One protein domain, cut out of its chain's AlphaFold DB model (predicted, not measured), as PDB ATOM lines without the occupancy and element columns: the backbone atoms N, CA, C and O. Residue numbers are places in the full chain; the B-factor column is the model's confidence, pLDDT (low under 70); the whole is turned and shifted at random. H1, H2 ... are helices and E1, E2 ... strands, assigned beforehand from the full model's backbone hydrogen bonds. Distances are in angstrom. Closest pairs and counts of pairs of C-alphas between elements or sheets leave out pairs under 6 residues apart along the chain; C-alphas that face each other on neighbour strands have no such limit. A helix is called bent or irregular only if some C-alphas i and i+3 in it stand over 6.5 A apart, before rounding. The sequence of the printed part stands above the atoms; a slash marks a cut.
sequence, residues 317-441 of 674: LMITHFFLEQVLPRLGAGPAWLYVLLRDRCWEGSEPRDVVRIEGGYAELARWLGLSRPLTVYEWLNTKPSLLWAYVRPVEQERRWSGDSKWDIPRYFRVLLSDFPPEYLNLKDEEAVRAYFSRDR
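What this domain is: This is residues 317 to 441 of the 674 residues of the protein "DnaA_N domain-containing protein" of Anaerolinea thermophila (strain DSM 14523 / JCM 11388 / NBRC 100420 / UNI-1) (UniProt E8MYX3). A small sheet of three antiparallel strands, E2, E4 and E3 in that order, has the longest helix, H2, crossing one face, while H3, H4 and the short H5 gather round H2 and the sheet's border. E1 and H1 lie at one end, the long loop of residues 395 to 410 reaches out at the other, and H6 lies off the body after a second long link. The printed part has 125 residues, with six named helices and four named strands in the order E1 H1 H2 E2 H3 H4 H5 E3 E4 H6; the class is mixed, helices and strands. The whole is compact, with a radius of gyration of the C-alphas of 14.6 A and spans of 44 by 32 by 32 A.

Where its parts are: In the sheet, E2 is residues 355 to 358, 10.0 A long, E4 is residues 411 to 415, 12.6 A, and E3 is residues 392 to 394, 7.0 A. H2, residues 333 to 345, is 18.7 A long and begins at C-alpha 333 (150.793, 201.097, 155.292). H3 is residues 361 to 368, 11.3 A, H4 residues 374 to 382, 12.5 A, and H5 residues 388 to 391, 5.3 A. E1, residues 317 to 320, 10.3 A, begins at C-alpha 317 (155.528, 214.451, 146.983). H1, residues 321 to 331, 14.6 A, is only just irregular: C-alphas 325 and 328 are 6.6 A apart. H6, residues 430 to 438, 11.5 A, ends at C-alpha 438 (132.687, 218.519, 163.469).

How they stand to each other: E2 and E4 are antiparallel, with N 356 and O 413 2.9 A apart, within hydrogen-bond range. E4 and E3 form a hairpin, with N 393 and O 414 at 2.8 A. H2 is on the sheet at a height of 8.2 A, making two layers, a helix on one face of a sheet; it runs across the strands, at 86 degrees to E4 on the local plane. H3, H4 and H5 only graze the sheet. H2 touches H5 with residues 335 to 339 alone, the closest C-alphas being Pro 335 and Leu 388, 6.4 A. H3 and H4 touch at a steep tilt of 66 degrees, opposite ways, with C-alphas 363 and 374 closest at 5.0 A. H4 and H5 only just touch, with 3 pairs of C-alphas within 8 A, and only at the corner; Leu 381 and Trp 389 are closest, 6.5 A. H1 is close to but not clearly touching H2, the C-alphas of Leu 328 and Ala 336 being closest at 5.8 A. E1 pairs with no named strand; its closest C-alpha to H2 is that of Leu 317, 6.6 A from Asp 344. H6 is close to but not clearly touching H5, C-alphas 437 and 390 being 8.0 A apart. Every O i to N i+4 pair is within range in H2, H3, H4 and H6; H1 has 4 of 7, and H5 is too short for one.

The domain as a whole: The C-alphas farthest apart, of His 321 and Gly 403, are 43.9 A apart. The printed part has no cut. The links E3 to E4, 16 residues, and E4 to H6, 14 residues, are long. Mean pLDDT of the printed part is 72.8; among the residues under 70 are 347 to 353, 396 to 404 and 417 to 441, and H6 has a mean of 42.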
ATOM      1  N   LEU A 317     156.300 215.008 145.892       80.25
ATOM      2  CA  LEU A 317     155.528 214.451 146.983       80.25
ATOM      3  C   LEU A 317     156.314 214.625 148.286       80.25
ATOM      4  O   LEU A 317     157.450 214.150 148.402       80.25
ATOM      5  N   MET A 318     155.706 215.285 149.269       75.38
ATOM      6  CA  MET A 318     156.334 215.615 150.551       75.38
ATOM      7  C   MET A 318     155.750 214.775 151.690       75.38
ATOM      8  O   MET A 318     154.536 214.661 151.840       75.38
ATOM      9  N   ILE A 319     156.624 214.195 152.514       79.69
ATOM     10  CA  ILE A 319     156.250 213.395 153.688       79.69
ATOM     11  C   ILE A 319     157.093 213.867 154.872       79.69
ATOM     12  O   ILE A 319     158.318 213.826 154.795       79.69
ATOM     13  N   THR A 320     156.485 214.313 155.969       76.25
ATOM     14  CA  THR A 320     157.255 214.730 157.153       76.25
ATOM     15  C   THR A 320     157.902 213.526 157.841       76.25
ATOM     16  O   THR A 320     157.376 212.407 157.827       76.25
ATOM     17  N   HIS A 321     159.054 213.742 158.479       72.31
ATOM     18  CA  HIS A 321     159.669 212.713 159.322       72.31
ATOM     19  C   HIS A 321     158.758 212.352 160.495       72.31
ATOM     20  O   HIS A 321     158.630 211.174 160.823       72.31
ATOM     21  N   PHE A 322     158.052 213.338 161.054       71.25
ATOM     22  CA  PHE A 322     157.040 213.106 162.076       71.25
ATOM     23  C   PHE A 322     155.971 212.112 161.614       71.25
ATOM     24  O   PHE A 322     155.669 211.151 162.323       71.25
ATOM     25  N   PHE A 323     155.435 212.287 160.401       81.31
ATOM     26  CA  PHE A 323     154.459 211.355 159.849       81.31
ATOM     27  C   PHE A 323     155.018 209.930 159.770       81.31
ATOM     28  O   PHE A 323     154.358 208.986 160.209       81.31
ATOM     29  N   LEU A 324     156.241 209.763 159.258       81.31
ATOM     30  CA  LEU A 324     156.884 208.449 159.176       81.31
ATOM     31  C   LEU A 324     157.111 207.795 160.541       81.31
ATOM     32  O   LEU A 324     156.912 206.590 160.680       81.31
ATOM     33  N   GLU A 325     157.564 208.567 161.525       76.56
ATOM     34  CA  GLU A 325     158.001 208.038 162.816       76.56
ATOM     35  C   GLU A 325     156.825 207.823 163.779       76.56
ATOM     36  O   GLU A 325     156.825 206.855 164.539       76.56
ATOM     37  N   GLN A 326     155.802 208.684 163.728       72.44
ATOM     38  CA  GLN A 326     154.737 208.727 164.738       72.44
ATOM     39  C   GLN A 326     153.358 208.327 164.208       72.44
ATOM     40  O   GLN A 326     152.578 207.697 164.930       72.44
ATOM     41  N   VAL A 327     153.042 208.661 162.955       78.62
ATOM     42  CA  VAL A 327     151.699 208.450 162.388       78.62
ATOM     43  C   VAL A 327     151.619 207.126 161.634       78.62
ATOM     44  O   VAL A 327     150.747 206.303 161.924       78.62
ATOM     45  N   LEU A 328     152.553 206.875 160.714       87.25
ATOM     46  CA  LEU A 328     152.599 205.677 159.876       87.25
ATOM     47  C   LEU A 328     152.520 204.361 160.683       87.25
ATOM     48  O   LEU A 328     151.698 203.518 160.314       87.25
ATOM     49  N   PRO A 329     153.264 204.159 161.795       83.38
ATOM     50  CA  PRO A 329     153.203 202.903 162.550       83.38
ATOM     51  C   PRO A 329     151.836 202.632 163.194       83.38
ATOM     52  O   PRO A 329     151.484 201.477 163.428       83.38
ATOM     53  N   ARG A 330     151.062 203.686 163.489       81.44
ATOM     54  CA  ARG A 330     149.723 203.589 164.098       81.44
ATOM     55  C   ARG A 330     148.624 203.476 163.041       81.44
ATOM     56  O   ARG A 330     147.615 202.816 163.266       81.44
ATOM     57  N   LEU A 331     148.820 204.136 161.901       84.12
ATOM     58  CA  LEU A 331     147.860 204.213 160.804       84.12
ATOM     59  C   LEU A 331     147.922 202.977 159.888       84.12
ATOM     60  O   LEU A 331     146.898 202.525 159.373       84.12
ATOM     61  N   GLY A 332     149.115 202.403 159.722       88.62
ATOM     62  CA  GLY A 332     149.379 201.271 158.842       88.62
ATOM     63  C   GLY A 332     149.604 201.679 157.382       88.62
ATOM     64  O   GLY A 332     149.183 202.741 156.925       88.62
ATOM     65  N   ALA A 333     150.266 200.799 156.626       91.81
ATOM     66  CA  ALA A 333     150.793 201.097 155.292       91.81
ATOM     67  C   ALA A 333     149.744 201.619 154.290       91.81
ATOM     68  O   ALA A 333     149.987 202.615 153.609       91.81
ATOM     69  N   GLY A 334     148.592 200.943 154.195       93.06
ATOM     70  CA  GLY A 334     147.507 201.277 153.265       93.06
ATOM     71  C   GLY A 334     146.848 202.625 153.565       93.06
ATOM     72  O   GLY A 334     146.947 203.531 152.737       93.06
ATOM     73  N   PRO A 335     146.231 202.788 154.750       92.38
ATOM     74  CA  PRO A 335     145.648 204.057 155.183       92.38
ATOM     75  C   PRO A 335     146.627 205.240 155.138       92.38
ATOM     76  O   PRO A 335     146.228 206.345 154.781       92.38
ATOM     77  N   ALA A 336     147.913 205.015 155.429       92.38
ATOM     78  CA  ALA A 336     148.934 206.055 155.342       92.38
ATOM     79  C   ALA A 336     149.177 206.536 153.904       92.38
ATOM     80  O   ALA A 336     149.181 207.740 153.668       92.38
ATOM     81  N   TRP A 337     149.318 205.626 152.932       95.31
ATOM     82  CA  TRP A 337     149.433 206.027 151.524       95.31
ATOM     83  C   TRP A 337     148.162 206.694 151.006       95.31
ATOM     84  O   TRP A 337     148.255 207.663 150.262       95.31
ATOM     85  N   LEU A 338     146.985 206.220 151.423       94.69
ATOM     86  CA  LEU A 338     145.720 206.865 151.074       94.69
ATOM     87  C   LEU A 338     145.708 208.335 151.513       94.69
ATOM     88  O   LEU A 338     145.366 209.207 150.718       94.69
ATOM     89  N   TYR A 339     146.105 208.601 152.760       92.12
ATOM     90  CA  TYR A 339     146.219 209.960 153.277       92.12
ATOM     91  C   TYR A 339     147.243 210.788 152.497       92.12
ATOM     92  O   TYR A 339     146.902 211.871 152.036       92.12
ATOM     93  N   VAL A 340     148.461 210.273 152.301       91.19
ATOM     94  CA  VAL A 340     149.535 210.984 151.587       91.19
ATOM     95  C   VAL A 340     149.105 211.370 150.168       91.19
ATOM     96  O   VAL A 340     149.281 212.517 149.773       91.19
ATOM     97  N   LEU A 341     148.482 210.451 149.422       93.19
ATOM     98  CA  LEU A 341     148.020 210.707 148.052       93.19
ATOM     99  C   LEU A 341     146.853 211.703 147.993       93.19
ATOM    100  O   LEU A 341     146.777 212.508 147.070       93.19
ATOM    101  N   LEU A 342     145.935 211.655 148.961       90.31
ATOM    102  CA  LEU A 342     144.833 212.615 149.040       90.31
ATOM    103  C   LEU A 342     145.311 214.005 149.475       90.31
ATOM    104  O   LEU A 342     144.842 214.996 148.928       90.31
ATOM    105  N   ARG A 343     146.249 214.079 150.427       85.50
ATOM    106  CA  ARG A 343     146.856 215.334 150.895       85.50
ATOM    107  C   ARG A 343     147.623 216.016 149.778       85.50
ATOM    108  O   ARG A 343     147.553 217.225 149.650       85.50
ATOM    109  N   ASP A 344     148.340 215.251 148.975       84.25
ATOM    110  CA  ASP A 344     149.065 215.767 147.822       84.25
ATOM    111  C   ASP A 344     148.118 216.400 146.781       84.25
ATOM    112  O   ASP A 344     148.348 217.522 146.339       84.25
ATOM    113  N   ARG A 345     146.960 215.777 146.520       83.25
ATOM    114  CA  ARG A 345     145.914 216.343 145.650       83.25
ATOM    115  C   ARG A 345     145.291 217.647 146.134       83.25
ATOM    116  O   ARG A 345     144.744 218.396 145.330       83.25
ATOM    117  N   CYS A 346     145.375 217.948 147.425       74.19
ATOM    118  CA  CYS A 346     144.941 219.240 147.951       74.19
ATOM    119  C   CYS A 346     145.747 220.419 147.393       74.19
ATOM    120  O   CYS A 346     145.287 221.557 147.497       74.19
ATOM    121  N   TRP A 347     146.923 220.150 146.820       67.44
ATOM    122  CA  TRP A 347     147.836 221.133 146.242       67.44
ATOM    123  C   TRP A 347     147.783 221.175 144.707       67.44
ATOM    124  O   TRP A 347     148.523 221.937 144.089       67.44
ATOM    125  N   GLU A 348     146.891 220.405 144.070       65.75
ATOM    126  CA  GLU A 348     146.626 220.506 142.631       65.75
ATOM    127  C   GLU A 348     145.834 221.807 142.337       65.75
ATOM    128  O   GLU A 348     144.604 221.833 142.370       65.75
ATOM    129  N   GLY A 349     146.536 222.917 142.072       56.75
ATOM    130  CA  GLY A 349     145.947 224.209 141.683       56.75
ATOM    131  C   GLY A 349     146.671 225.434 142.260       56.75
ATOM    132  O   GLY A 349     147.700 225.311 142.911       56.75
ATOM    133  N   SER A 350     146.126 226.637 142.034       42.00
ATOM    134  CA  SER A 350     146.706 227.898 142.534       42.00
ATOM    135  C   SER A 350     146.467 228.153 144.027       42.00
ATOM    136  O   SER A 350     147.130 229.004 144.612       42.00
ATOM    137  N   GLU A 351     145.516 227.446 144.646       46.41
ATOM    138  CA  GLU A 351     145.171 227.595 146.062       46.41
ATOM    139  C   GLU A 351     144.962 226.221 146.713       46.41
ATOM    140  O   GLU A 351     144.237 225.395 146.143       46.41
ATOM    141  N   PRO A 352     145.543 225.971 147.905       54.84
ATOM    142  CA  PRO A 352     145.354 224.713 148.612       54.84
ATOM    143  C   PRO A 352     143.901 224.537 149.045       54.84
ATOM    144  O   PRO A 352     143.287 225.455 149.594       54.84
ATOM    145  N   ARG A 353     143.364 223.332 148.848       69.12
ATOM    146  CA  ARG A 353     141.990 222.972 149.224       69.12
ATOM    147  C   ARG A 353     142.005 221.852 150.247       69.12
ATOM    148  O   ARG A 353     142.642 220.833 150.034       69.12
ATOM    149  N   ASP A 354     141.244 221.982 151.323       71.31
ATOM    150  CA  ASP A 354     141.072 220.912 152.312       71.31
ATOM    151  C   ASP A 354     140.050 219.850 151.865       71.31
ATOM    152  O   ASP A 354     139.820 218.878 152.581       71.31
ATOM    153  N   VAL A 355     139.437 220.007 150.686       80.19
ATOM    154  CA  VAL A 355     138.479 219.061 150.101       80.19
ATOM    155  C   VAL A 355     138.899 218.677 148.684       80.19
ATOM    156  O   VAL A 355     139.048 219.536 147.815       80.19
ATOM    157  N   VAL A 356     139.013 217.371 148.440       84.88
ATOM    158  CA  VAL A 356     139.376 216.783 147.143       84.88
ATOM    159  C   VAL A 356     138.200 215.990 146.585       84.88
ATOM    160  O   VAL A 356     137.556 215.227 147.307       84.88
ATOM    161  N   ARG A 357     137.930 216.153 145.286       88.94
ATOM    162  CA  ARG A 357     136.943 215.364 144.539       88.94
ATOM    163  C   ARG A 357     137.641 214.228 143.795       88.94
ATOM    164  O   ARG A 357     138.600 214.471 143.075       88.94
ATOM    165  N   ILE A 358     137.125 213.013 143.945       91.25
ATOM    166  CA  ILE A 358     137.596 211.799 143.269       91.25
ATOM    167  C   ILE A 358     136.489 211.313 142.349       91.25
ATOM    168  O   ILE A 358     135.422 210.947 142.843       91.25
ATOM    169  N   GLU A 359     136.721 211.320 141.039       89.38
ATOM    170  CA  GLU A 359     135.683 211.006 140.050       89.38
ATOM    171  C   GLU A 359     135.314 209.520 140.050       89.38
ATOM    172  O   GLU A 359     134.138 209.185 140.085       89.38
ATOM    173  N   GLY A 360     136.288 208.612 140.108       88.19
ATOM    174  CA  GLY A 360     136.049 207.165 140.140       88.19
ATOM    175  C   GLY A 360     135.832 206.590 141.543       88.19
ATOM    176  O   GLY A 360     136.000 205.385 141.750       88.19
ATOM    177  N   GLY A 361     135.529 207.434 142.533       90.50
ATOM    178  CA  GLY A 361     135.174 207.021 143.888       90.50
ATOM    179  C   GLY A 361     136.203 206.125 144.592       90.50
ATOM    180  O   GLY A 361     137.411 206.344 144.550       90.50
ATOM    181  N   TYR A 362     135.714 205.088 145.277       92.69
ATOM    182  CA  TYR A 362     136.562 204.118 145.980       92.69
ATOM    183  C   TYR A 362     137.329 203.196 145.028       92.69
ATOM    184  O   TYR A 362     138.394 202.700 145.399       92.69
ATOM    185  N   ALA A 363     136.801 202.943 143.826       92.75
ATOM    186  CA  ALA A 363     137.480 202.123 142.829       92.75
ATOM    187  C   ALA A 363     138.762 202.803 142.333       92.75
ATOM    188  O   ALA A 363     139.801 202.154 142.204       92.75
ATOM    189  N   GLU A 364     138.716 204.119 142.137       94.00
ATOM    190  CA  GLU A 364     139.892 204.911 141.797       94.00
ATOM    191  C   GLU A 364     140.943 204.922 142.912       94.00
ATOM    192  O   GLU A 364     142.107 204.617 142.650       94.00
ATOM    193  N   LEU A 365     140.534 205.158 144.161       94.69
ATOM    194  CA  LEU A 365     141.450 205.117 145.308       94.69
ATOM    195  C   LEU A 365     142.120 203.747 145.473       94.69
ATOM    196  O   LEU A 365     143.309 203.658 145.776       94.69
ATOM    197  N   ALA A 366     141.373 202.663 145.253       95.44
ATOM    198  CA  ALA A 366     141.924 201.314 145.292       95.44
ATOM    199  C   ALA A 366     142.962 201.095 144.182       95.44
ATOM    200  O   ALA A 366     144.028 200.541 144.450       95.44
ATOM    201  N   ARG A 367     142.697 201.598 142.970       94.81
ATOM    202  CA  ARG A 367     143.628 201.533 141.836       94.81
ATOM    203  C   ARG A 367     144.932 202.273 142.120       94.81
ATOM    204  O   ARG A 367     145.995 201.723 141.851       94.81
ATOM    205  N   TRP A 368     144.871 203.469 142.713       94.56
ATOM    206  CA  TRP A 368     146.075 204.224 143.098       94.56
ATOM    207  C   TRP A 368     146.973 203.450 144.066       94.56
ATOM    208  O   TRP A 368     148.193 203.574 144.020       94.56
ATOM    209  N   LEU A 369     146.371 202.634 144.930       96.00
ATOM    210  CA  LEU A 369     147.069 201.823 145.925       96.00
ATOM    211  C   LEU A 369     147.426 200.417 145.424       96.00
ATOM    212  O   LEU A 369     147.937 199.617 146.205       96.00
ATOM    213  N   GLY A 370     147.123 200.073 144.169       94.56
ATOM    214  CA  GLY A 370     147.362 198.728 143.637       94.56
ATOM    215  C   GLY A 370     146.478 197.648 144.270       94.56
ATOM    216  O   GLY A 370     146.858 196.479 144.323       94.56
ATOM    217  N   LEU A 371     145.315 198.028 144.805       94.62
ATOM    218  CA  LEU A 371     144.371 197.125 145.455       94.62
ATOM    219  C   LEU A 371     143.312 196.653 144.457       94.62
ATOM    220  O   LEU A 371     142.647 197.453 143.806       94.62
ATOM    221  N   SER A 372     143.075 195.343 144.411       90.44
ATOM    222  CA  SER A 372     142.032 194.746 143.564       90.44
ATOM    223  C   SER A 372     140.615 194.888 144.132       90.44
ATOM    224  O   SER A 372     139.640 194.705 143.410       90.44
ATOM    225  N   ARG A 373     140.474 195.187 145.433       93.19
ATOM    226  CA  ARG A 373     139.184 195.221 146.143       93.19
ATOM    227  C   ARG A 373     138.887 196.625 146.689       93.19
ATOM    228  O   ARG A 373     139.390 196.950 147.769       93.19
ATOM    229  N   PRO A 374     138.005 197.412 146.035       93.06
ATOM    230  CA  PRO A 374     137.580 198.736 146.512       93.06
ATOM    231  C   PRO A 374     136.951 198.734 147.909       93.06
ATOM    232  O   PRO A 374     137.068 199.708 148.650       93.06
ATOM    233  N   LEU A 375     136.342 197.606 148.296       91.50
ATOM    234  CA  LEU A 375     135.796 197.387 149.636       91.50
ATOM    235  C   LEU A 375     136.827 197.666 150.742       91.50
ATOM    236  O   LEU A 375     136.457 198.208 151.771       91.50
ATOM    237  N   THR A 376     138.108 197.374 150.510       92.25
ATOM    238  CA  THR A 376     139.179 197.596 151.497       92.25
ATOM    239  C   THR A 376     139.303 199.076 151.875       92.25
ATOM    240  O   THR A 376     139.373 199.425 153.049       92.25
ATOM    241  N   VAL A 377     139.275 199.966 150.875       91.12
ATOM    242  CA  VAL A 377     139.346 201.421 151.086       91.12
ATOM    243  C   VAL A 377     138.086 201.914 151.795       91.12
ATOM    244  O   VAL A 377     138.157 202.727 152.717       91.12
ATOM    245  N   TYR A 378     136.929 201.386 151.392       89.88
ATOM    246  CA  TYR A 378     135.662 201.671 152.052       89.88
ATOM    247  C   TYR A 378     135.689 201.262 153.529       89.88
ATOM    248  O   TYR A 378     135.299 202.056 154.380       89.88
ATOM    249  N   GLU A 379     136.176 200.066 153.855       88.88
ATOM    250  CA  GLU A 379     136.279 199.581 155.231       88.88
ATOM    251  C   GLU A 379     137.178 200.488 156.075       88.88
ATOM    252  O   GLU A 379     136.771 200.877 157.166       88.88
ATOM    253  N   TRP A 380     138.335 200.928 155.577       88.88
ATOM    254  CA  TRP A 380     139.202 201.844 156.334       88.88
ATOM    255  C   TRP A 380     138.519 203.163 156.713       88.88
ATOM    256  O   TRP A 380     138.705 203.659 157.827       88.88
ATOM    257  N   LEU A 381     137.718 203.717 155.801       85.00
ATOM    258  CA  LEU A 381     137.055 205.012 155.978       85.00
ATOM    259  C   LEU A 381     135.711 204.923 156.716       85.00
ATOM    260  O   LEU A 381     135.236 205.935 157.229       85.00
ATOM    261  N   ASN A 382     135.094 203.737 156.771       78.31
ATOM    262  CA  ASN A 382     133.765 203.535 157.361       78.31
ATOM    263  C   ASN A 382     133.769 202.667 158.630       78.31
ATOM    264  O   ASN A 382     132.765 202.643 159.342       78.31
ATOM    265  N   THR A 383     134.875 201.995 158.963       69.50
ATOM    266  CA  THR A 383     135.018 201.274 160.238       69.50
ATOM    267  C   THR A 383     135.369 202.278 161.334       69.50
ATOM    268  O   THR A 383     136.484 202.796 161.374       69.50
ATOM    269  N   LYS A 384     134.406 202.598 162.204       58.75
ATOM    270  CA  LYS A 384     134.596 203.533 163.324       58.75
ATOM    271  C   LYS A 384     134.927 202.783 164.623       58.75
ATOM    272  O   LYS A 384     134.306 201.747 164.862       58.75
ATOM    273  N   PRO A 385     135.818 203.319 165.482       53.75
ATOM    274  CA  PRO A 385     136.717 204.460 165.266       53.75
ATOM    275  C   PRO A 385     138.053 204.031 164.620       53.75
ATOM    276  O   PRO A 385     138.706 203.103 165.095       53.75
ATOM    277  N   SER A 386     138.493 204.727 163.564       66.06
ATOM    278  CA  SER A 386     139.823 204.546 162.962       66.06
ATOM    279  C   SER A 386     140.616 205.853 163.015       66.06
ATOM    280  O   SER A 386     140.071 206.930 162.770       66.06
ATOM    281  N   LEU A 387     141.917 205.769 163.323       71.56
ATOM    282  CA  LEU A 387     142.830 206.922 163.332       71.56
ATOM    283  C   LEU A 387     142.806 207.673 161.990       71.56
ATOM    284  O   LEU A 387     142.904 208.896 161.968       71.56
ATOM    285  N   LEU A 388     142.592 206.952 160.883       78.81
ATOM    286  CA  LEU A 388     142.441 207.518 159.543       78.81
ATOM    287  C   LEU A 388     141.354 208.599 159.475       78.81
ATOM    288  O   LEU A 388     141.537 209.583 158.770       78.81
ATOM    289  N   TRP A 389     140.259 208.460 160.229       75.50
ATOM    290  CA  TRP A 389     139.151 209.420 160.209       75.50
ATOM    291  C   TRP A 389     139.526 210.802 160.778       75.50
ATOM    292  O   TRP A 389     138.841 211.795 160.521       75.50
ATOM    293  N   ALA A 390     140.622 210.901 161.541       69.25
ATOM    294  CA  ALA A 390     141.191 212.186 161.951       69.25
ATOM    295  C   ALA A 390     141.885 212.915 160.785       69.25
ATOM    296  O   ALA A 390     141.906 214.141 160.762       69.25
ATOM    297  N   TYR A 391     142.393 212.168 159.803       75.88
ATOM    298  CA  TYR A 391     143.177 212.689 158.681       75.88
ATOM    299  C   TYR A 391     142.374 212.816 157.383       75.88
ATOM    300  O   TYR A 391     142.619 213.726 156.597       75.88
ATOM    301  N   VAL A 392     141.422 211.909 157.139       83.31
ATOM    302  CA  VAL A 392     140.620 211.846 155.910       83.31
ATOM    303  C   VAL A 392     139.169 211.521 156.249       83.31
ATOM    304  O   VAL A 392     138.890 210.523 156.917       83.31
ATOM    305  N   ARG A 393     138.227 212.321 155.739       80.69
ATOM    306  CA  ARG A 393     136.787 212.122 155.954       80.69
ATOM    307  C   ARG A 393     136.002 212.147 154.654       80.69
ATOM    308  O   ARG A 393     136.119 213.122 153.917       80.69
ATOM    309  N   PRO A 394     135.149 211.148 154.381       81.00
ATOM    310  CA  PRO A 394     134.170 211.280 153.312       81.00
ATOM    311  C   PRO A 394     133.168 212.387 153.675       81.00
ATOM    312  O   PRO A 394     132.659 212.424 154.794       81.00
ATOM    313  N   VAL A 395     132.891 213.285 152.731       79.81
ATOM    314  CA  VAL A 395     131.846 214.309 152.870       79.81
ATOM    315  C   VAL A 395     130.509 213.676 152.474       79.81
ATOM    316  O   VAL A 395     130.385 213.114 151.383       79.81
ATOM    317  N   GLU A 396     129.516 213.723 153.365       64.56
ATOM    318  CA  GLU A 396     128.169 213.225 153.069       64.56
ATOM    319  C   GLU A 396     127.496 214.117 152.013       64.56
ATOM    320  O   GLU A 396     127.469 215.337 152.141       64.56
ATOM    321  N   GLN A 397     126.960 213.503 150.955       59.16
ATOM    322  CA  GLN A 397     126.138 214.168 149.939       59.16
ATOM    323  C   GLN A 397     124.823 213.411 149.745       59.16
ATOM    324  O   GLN A 397     124.770 212.185 149.911       59.16
ATOM    325  N   GLU A 398     123.769 214.138 149.363       48.38
ATOM    326  CA  GLU A 398     122.486 213.552 148.976       48.38
ATOM    327  C   GLU A 398     122.681 212.558 147.825       48.38
ATOM    328  O   GLU A 398     123.236 212.862 146.766       48.38
ATOM    329  N   ARG A 399     122.240 211.321 148.055       50.97
ATOM    330  CA  ARG A 399     122.409 210.209 147.120       50.97
ATOM    331  C   ARG A 399     121.536 210.422 145.881       50.97
ATOM    332  O   ARG A 399     120.363 210.063 145.896       50.97
ATOM    333  N   ARG A 400     122.108 210.891 144.771       46.47
ATOM    334  CA  ARG A 400     121.527 210.654 143.438       46.47
ATOM    335  C   ARG A 400     122.098 209.362 142.870       46.47
ATOM    336  O   ARG A 400     123.181 209.339 142.297       46.47
ATOM    337  N   TRP A 401     121.379 208.265 143.090       51.25
ATOM    338  CA  TRP A 401     121.720 206.977 142.496       51.25
ATOM    339  C   TRP A 401     121.267 206.967 141.034       51.25
ATOM    340  O   TRP A 401     120.074 206.996 140.747       51.25
ATOM    341  N   SER A 402     122.229 206.916 140.117       48.41
ATOM    342  CA  SER A 402     122.017 206.570 138.714       48.41
ATOM    343  C   SER A 402     122.915 205.376 138.397       48.41
ATOM    344  O   SER A 402     124.125 205.531 138.461       48.41
ATOM    345  N   GLY A 403     122.335 204.194 138.163       51.75
ATOM    346  CA  GLY A 403     122.904 203.047 137.425       51.75
ATOM    347  C   GLY A 403     124.198 202.346 137.879       51.75
ATOM    348  O   GLY A 403     124.249 201.121 137.803       51.75
ATOM    349  N   ASP A 404     125.222 203.060 138.341       58.84
ATOM    350  CA  ASP A 404     126.589 202.541 138.449       58.84
ATOM    351  C   ASP A 404     126.896 201.859 139.792       58.84
ATOM    352  O   ASP A 404     126.245 202.077 140.823       58.84
ATOM    353  N   SER A 405     127.916 200.990 139.771       77.31
ATOM    354  CA  SER A 405     128.469 200.331 140.957       77.31
ATOM    355  C   SER A 405     128.802 201.371 142.032       77.31
ATOM    356  O   SER A 405     129.431 202.394 141.771       77.31
ATOM    357  N   LYS A 406     128.423 201.098 143.290       81.12
ATOM    358  CA  LYS A 406     128.614 202.041 144.413       81.12
ATOM    359  C   LYS A 406     130.075 202.459 144.656       81.12
ATOM    360  O   LYS A 406     130.322 203.397 145.426       81.12
ATOM    361  N   TRP A 407     131.021 201.726 144.069       87.81
ATOM    362  CA  TRP A 407     132.459 201.951 144.167       87.81
ATOM    363  C   TRP A 407     132.955 203.050 143.232       87.81
ATOM    364  O   TRP A 407     133.906 203.730 143.599       87.81
ATOM    365  N   ASP A 408     132.284 203.249 142.100       87.06
ATOM    366  CA  ASP A 408     132.710 204.124 141.001       87.06
ATOM    367  C   ASP A 408     132.051 205.510 141.069       87.06
ATOM    368  O   ASP A 408     132.284 206.370 140.231       87.06
ATOM    369  N   ILE A 409     131.225 205.733 142.094       84.50
ATOM    370  CA  ILE A 409     130.513 206.992 142.308       84.50
ATOM    371  C   ILE A 409     131.507 208.081 142.735       84.50
ATOM    372  O   ILE A 409     132.219 207.851 143.725       84.50
ATOM    373  N   PRO A 410     131.485 209.272 142.102       88.56
ATOM    374  CA  PRO A 410     132.286 210.410 142.521       88.56
ATOM    375  C   PRO A 410     132.096 210.758 143.999       88.56
ATOM    376  O   PRO A 410     130.974 210.759 144.517       88.56
ATOM    377  N   ARG A 411     133.192 211.051 144.703       87.69
ATOM    378  CA  ARG A 411     133.179 211.333 146.147       87.69
ATOM    379  C   ARG A 411     134.083 212.493 146.508       87.69
ATOM    380  O   ARG A 411     135.131 212.689 145.906       87.69
ATOM    381  N   TYR A 412     133.678 213.214 147.545       87.56
ATOM    382  CA  TYR A 412     134.461 214.284 148.139       87.56
ATOM    383  C   TYR A 412     135.070 213.795 149.447       87.56
ATOM    384  O   TYR A 412     134.384 213.177 150.268       87.56
ATOM    385  N   PHE A 413     136.349 214.088 149.639       85.75
ATOM    386  CA  PHE A 413     137.077 213.779 150.859       85.75
ATOM    387  C   PHE A 413     137.640 215.063 151.439       85.75
ATOM    388  O   PHE A 413     138.328 215.801 150.742       85.75
ATOM    389  N   ARG A 414     137.357 215.317 152.715       81.12
ATOM    390  CA  ARG A 414     138.023 216.358 153.490       81.12
ATOM    391  C   ARG A 414     139.321 215.793 154.066       81.12
ATOM    392  O   ARG A 414     139.292 214.714 154.662       81.12
ATOM    393  N   VAL A 415     140.435 216.487 153.869       80.88
ATOM    394  CA  VAL A 415     141.794 216.003 154.143       80.88
ATOM    395  C   VAL A 415     142.534 216.996 155.027       80.88
ATOM    396  O   VAL A 415     142.521 218.199 154.781       80.88
ATOM    397  N   LEU A 416     143.182 216.490 156.073       73.12
ATOM    398  CA  LEU A 416     143.973 217.305 156.985       73.12
ATOM    399  C   LEU A 416     145.324 217.668 156.350       73.12
ATOM    400  O   LEU A 416     146.120 216.786 156.027       73.12
ATOM    401  N   LEU A 417     145.598 218.965 156.191       67.81
ATOM    402  CA  LEU A 417     146.821 219.447 155.533       67.81
ATOM    403  C   LEU A 417     148.051 219.492 156.452       67.81
ATOM    404  O   LEU A 417     149.174 219.487 155.944       67.81
ATOM    405  N   SER A 418     147.843 219.504 157.769       61.88
ATOM    406  CA  SER A 418     148.889 219.543 158.800       61.88
ATOM    407  C   SER A 418     149.033 218.182 159.484       61.88
ATOM    408  O   SER A 418     148.042 217.483 159.696       61.88
ATOM    409  N   ASP A 419     150.254 217.797 159.850       61.38
ATOM    410  CA  ASP A 419     150.486 216.543 160.569       61.38
ATOM    411  C   ASP A 419     150.159 216.741 162.052       61.38
ATOM    412  O   ASP A 419     150.751 217.580 162.715       61.38
ATOM    413  N   PHE A 420     149.197 215.993 162.590       58.19
ATOM    414  CA  PHE A 420     148.728 216.189 163.965       58.19
ATOM    415  C   PHE A 420     149.299 215.122 164.906       58.19
ATOM    416  O   PHE A 420     149.206 213.935 164.577       58.19
ATOM    417  N   PRO A 421     149.835 215.472 166.094       52.44
ATOM    418  CA  PRO A 421     150.417 214.454 166.948       52.44
ATOM    419  C   PRO A 421     149.354 213.493 167.497       52.44
ATOM    420  O   PRO A 421     148.403 213.918 168.160       52.44
ATOM    421  N   PRO A 422     149.489 212.177 167.252       46.62
ATOM    422  CA  PRO A 422     148.456 211.219 167.619       46.62
ATOM    423  C   PRO A 422     148.319 211.017 169.135       46.62
ATOM    424  O   PRO A 422     147.338 210.417 169.559       46.62
ATOM    425  N   GLU A 423     149.248 211.510 169.964       43.78
ATOM    426  CA  GLU A 423     149.090 211.549 171.430       43.78
ATOM    427  C   GLU A 423     147.983 212.500 171.907       43.78
ATOM    428  O   GLU A 423     147.359 212.229 172.931       43.78
ATOM    429  N   TYR A 424     147.686 213.565 171.155       43.41
ATOM    430  CA  TYR A 424     146.568 214.466 171.460       43.41
ATOM    431  C   TYR A 424     145.211 213.870 171.070       43.41
ATOM    432  O   TYR A 424     144.165 214.341 171.515       43.41
ATOM    433  N   LEU A 425     145.206 212.795 170.276       44.84
ATOM    434  CA  LEU A 425     144.026 211.970 170.057       44.84
ATOM    435  C   LEU A 425     143.941 210.966 171.206       44.84
ATOM    436  O   LEU A 425     144.369 209.817 171.091       44.84
ATOM    437  N   ASN A 426     143.365 211.380 172.334       39.41
ATOM    438  CA  ASN A 426     142.948 210.424 173.353       39.41
ATOM    439  C   ASN A 426     141.751 209.640 172.782       39.41
ATOM    440  O   ASN A 426     140.597 210.006 172.984       39.41
ATOM    441  N   LEU A 427     142.036 208.579 172.014       42.78
ATOM    442  CA  LEU A 427     141.089 207.758 171.232       42.78
ATOM    443  C   LEU A 427     139.971 207.090 172.065       42.78
ATOM    444  O   LEU A 427     139.215 206.277 171.541       42.78
ATOM    445  N   LYS A 428     139.877 207.392 173.363       36.69
ATOM    446  CA  LYS A 428     138.845 206.894 174.273       36.69
ATOM    447  C   LYS A 428     137.551 207.712 174.236       36.69
ATOM    448  O   LYS A 428     136.530 207.175 174.650       36.69
ATOM    449  N   ASP A 429     137.581 208.954 173.750       42.41
ATOM    450  CA  ASP A 429     136.407 209.837 173.727       42.41
ATOM    451  C   ASP A 429     136.022 210.224 172.287       42.41
ATOM    452  O   ASP A 429     136.544 211.165 171.681       42.41
ATOM    453  N   GLU A 430     135.131 209.416 171.707       43.34
ATOM    454  CA  GLU A 430     134.667 209.528 170.321       43.34
ATOM    455  C   GLU A 430     133.840 210.804 170.084       43.34
ATOM    456  O   GLU A 430     133.879 211.366 168.987       43.34
ATOM    457  N   GLU A 431     133.128 211.291 171.104       41.50
ATOM    458  CA  GLU A 431     132.351 212.529 171.025       41.50
ATOM    459  C   GLU A 431     133.252 213.755 171.079       41.50
ATOM    460  O   GLU A 431     133.015 214.683 170.313       41.50
ATOM    461  N   ALA A 432     134.326 213.745 171.875       42.38
ATOM    462  CA  ALA A 432     135.291 214.845 171.913       42.38
ATOM    463  C   ALA A 432     136.063 214.995 170.589       42.38
ATOM    464  O   ALA A 432     136.172 216.101 170.057       42.38
ATOM    465  N   VAL A 433     136.540 213.888 170.002       42.53
ATOM    466  CA  VAL A 433     137.201 213.907 168.682       42.53
ATOM    467  C   VAL A 433     136.204 214.305 167.591       42.53
ATOM    468  O   VAL A 433     136.525 215.119 166.724       42.53
ATOM    469  N   ARG A 434     134.966 213.793 167.624       42.97
ATOM    470  CA  ARG A 434     133.929 214.254 166.691       42.97
ATOM    471  C   ARG A 434     133.660 215.743 166.874       42.97
ATOM    472  O   ARG A 434     133.776 216.445 165.886       42.97
ATOM    473  N   ALA A 435     133.407 216.229 168.086       42.84
ATOM    474  CA  ALA A 435     133.084 217.623 168.391       42.84
ATOM    475  C   ALA A 435     134.204 218.605 168.016       42.84
ATOM    476  O   ALA A 435     133.921 219.675 167.469       42.84
ATOM    477  N   TYR A 436     135.466 218.235 168.258       41.38
ATOM    478  CA  TYR A 436     136.633 219.048 167.902       41.38
ATOM    479  C   TYR A 436     136.723 219.278 166.389       41.38
ATOM    480  O   TYR A 436     136.991 220.386 165.932       41.38
ATOM    481  N   PHE A 437     136.420 218.245 165.601       44.09
ATOM    482  CA  PHE A 437     136.544 218.282 164.146       44.09
ATOM    483  C   PHE A 437     135.194 218.374 163.389       44.09
ATOM    484  O   PHE A 437     135.199 218.289 162.160       44.09
ATOM    485  N   SER A 438     134.040 218.449 164.071       40.09
ATOM    486  CA  SER A 438     132.687 218.519 163.469       40.09
ATOM    487  C   SER A 438     132.126 219.934 163.391       40.09
ATOM    488  O   SER A 438     131.151 220.156 162.681       40.09
ATOM    489  N   ARG A 439     132.707 220.888 164.120       37.66
ATOM    490  CA  ARG A 439     132.494 222.317 163.858       37.66
ATOM    491  C   ARG A 439     133.345 222.707 162.646       37.66
ATOM    492  O   ARG A 439     134.312 222.008 162.351       37.66
ATOM    493  N   ASP A 440     133.049 223.822 161.982       35.28
ATOM    494  CA  ASP A 440     133.809 224.422 160.860       35.28
ATOM    495  C   ASP A 440     135.292 224.773 161.174       35.28
ATOM    496  O   ASP A 440     135.915 225.624 160.549       35.28
ATOM    497  N   ARG A 441     135.901 224.097 162.154       35.06
ATOM    498  CA  ARG A 441     137.280 224.201 162.622       35.06
ATOM    499  C   ARG A 441     138.230 223.155 162.060       35.06
ATOM    500  O   ARG A 441     139.355 223.070 162.537       35.06
TER     501      ARG A 441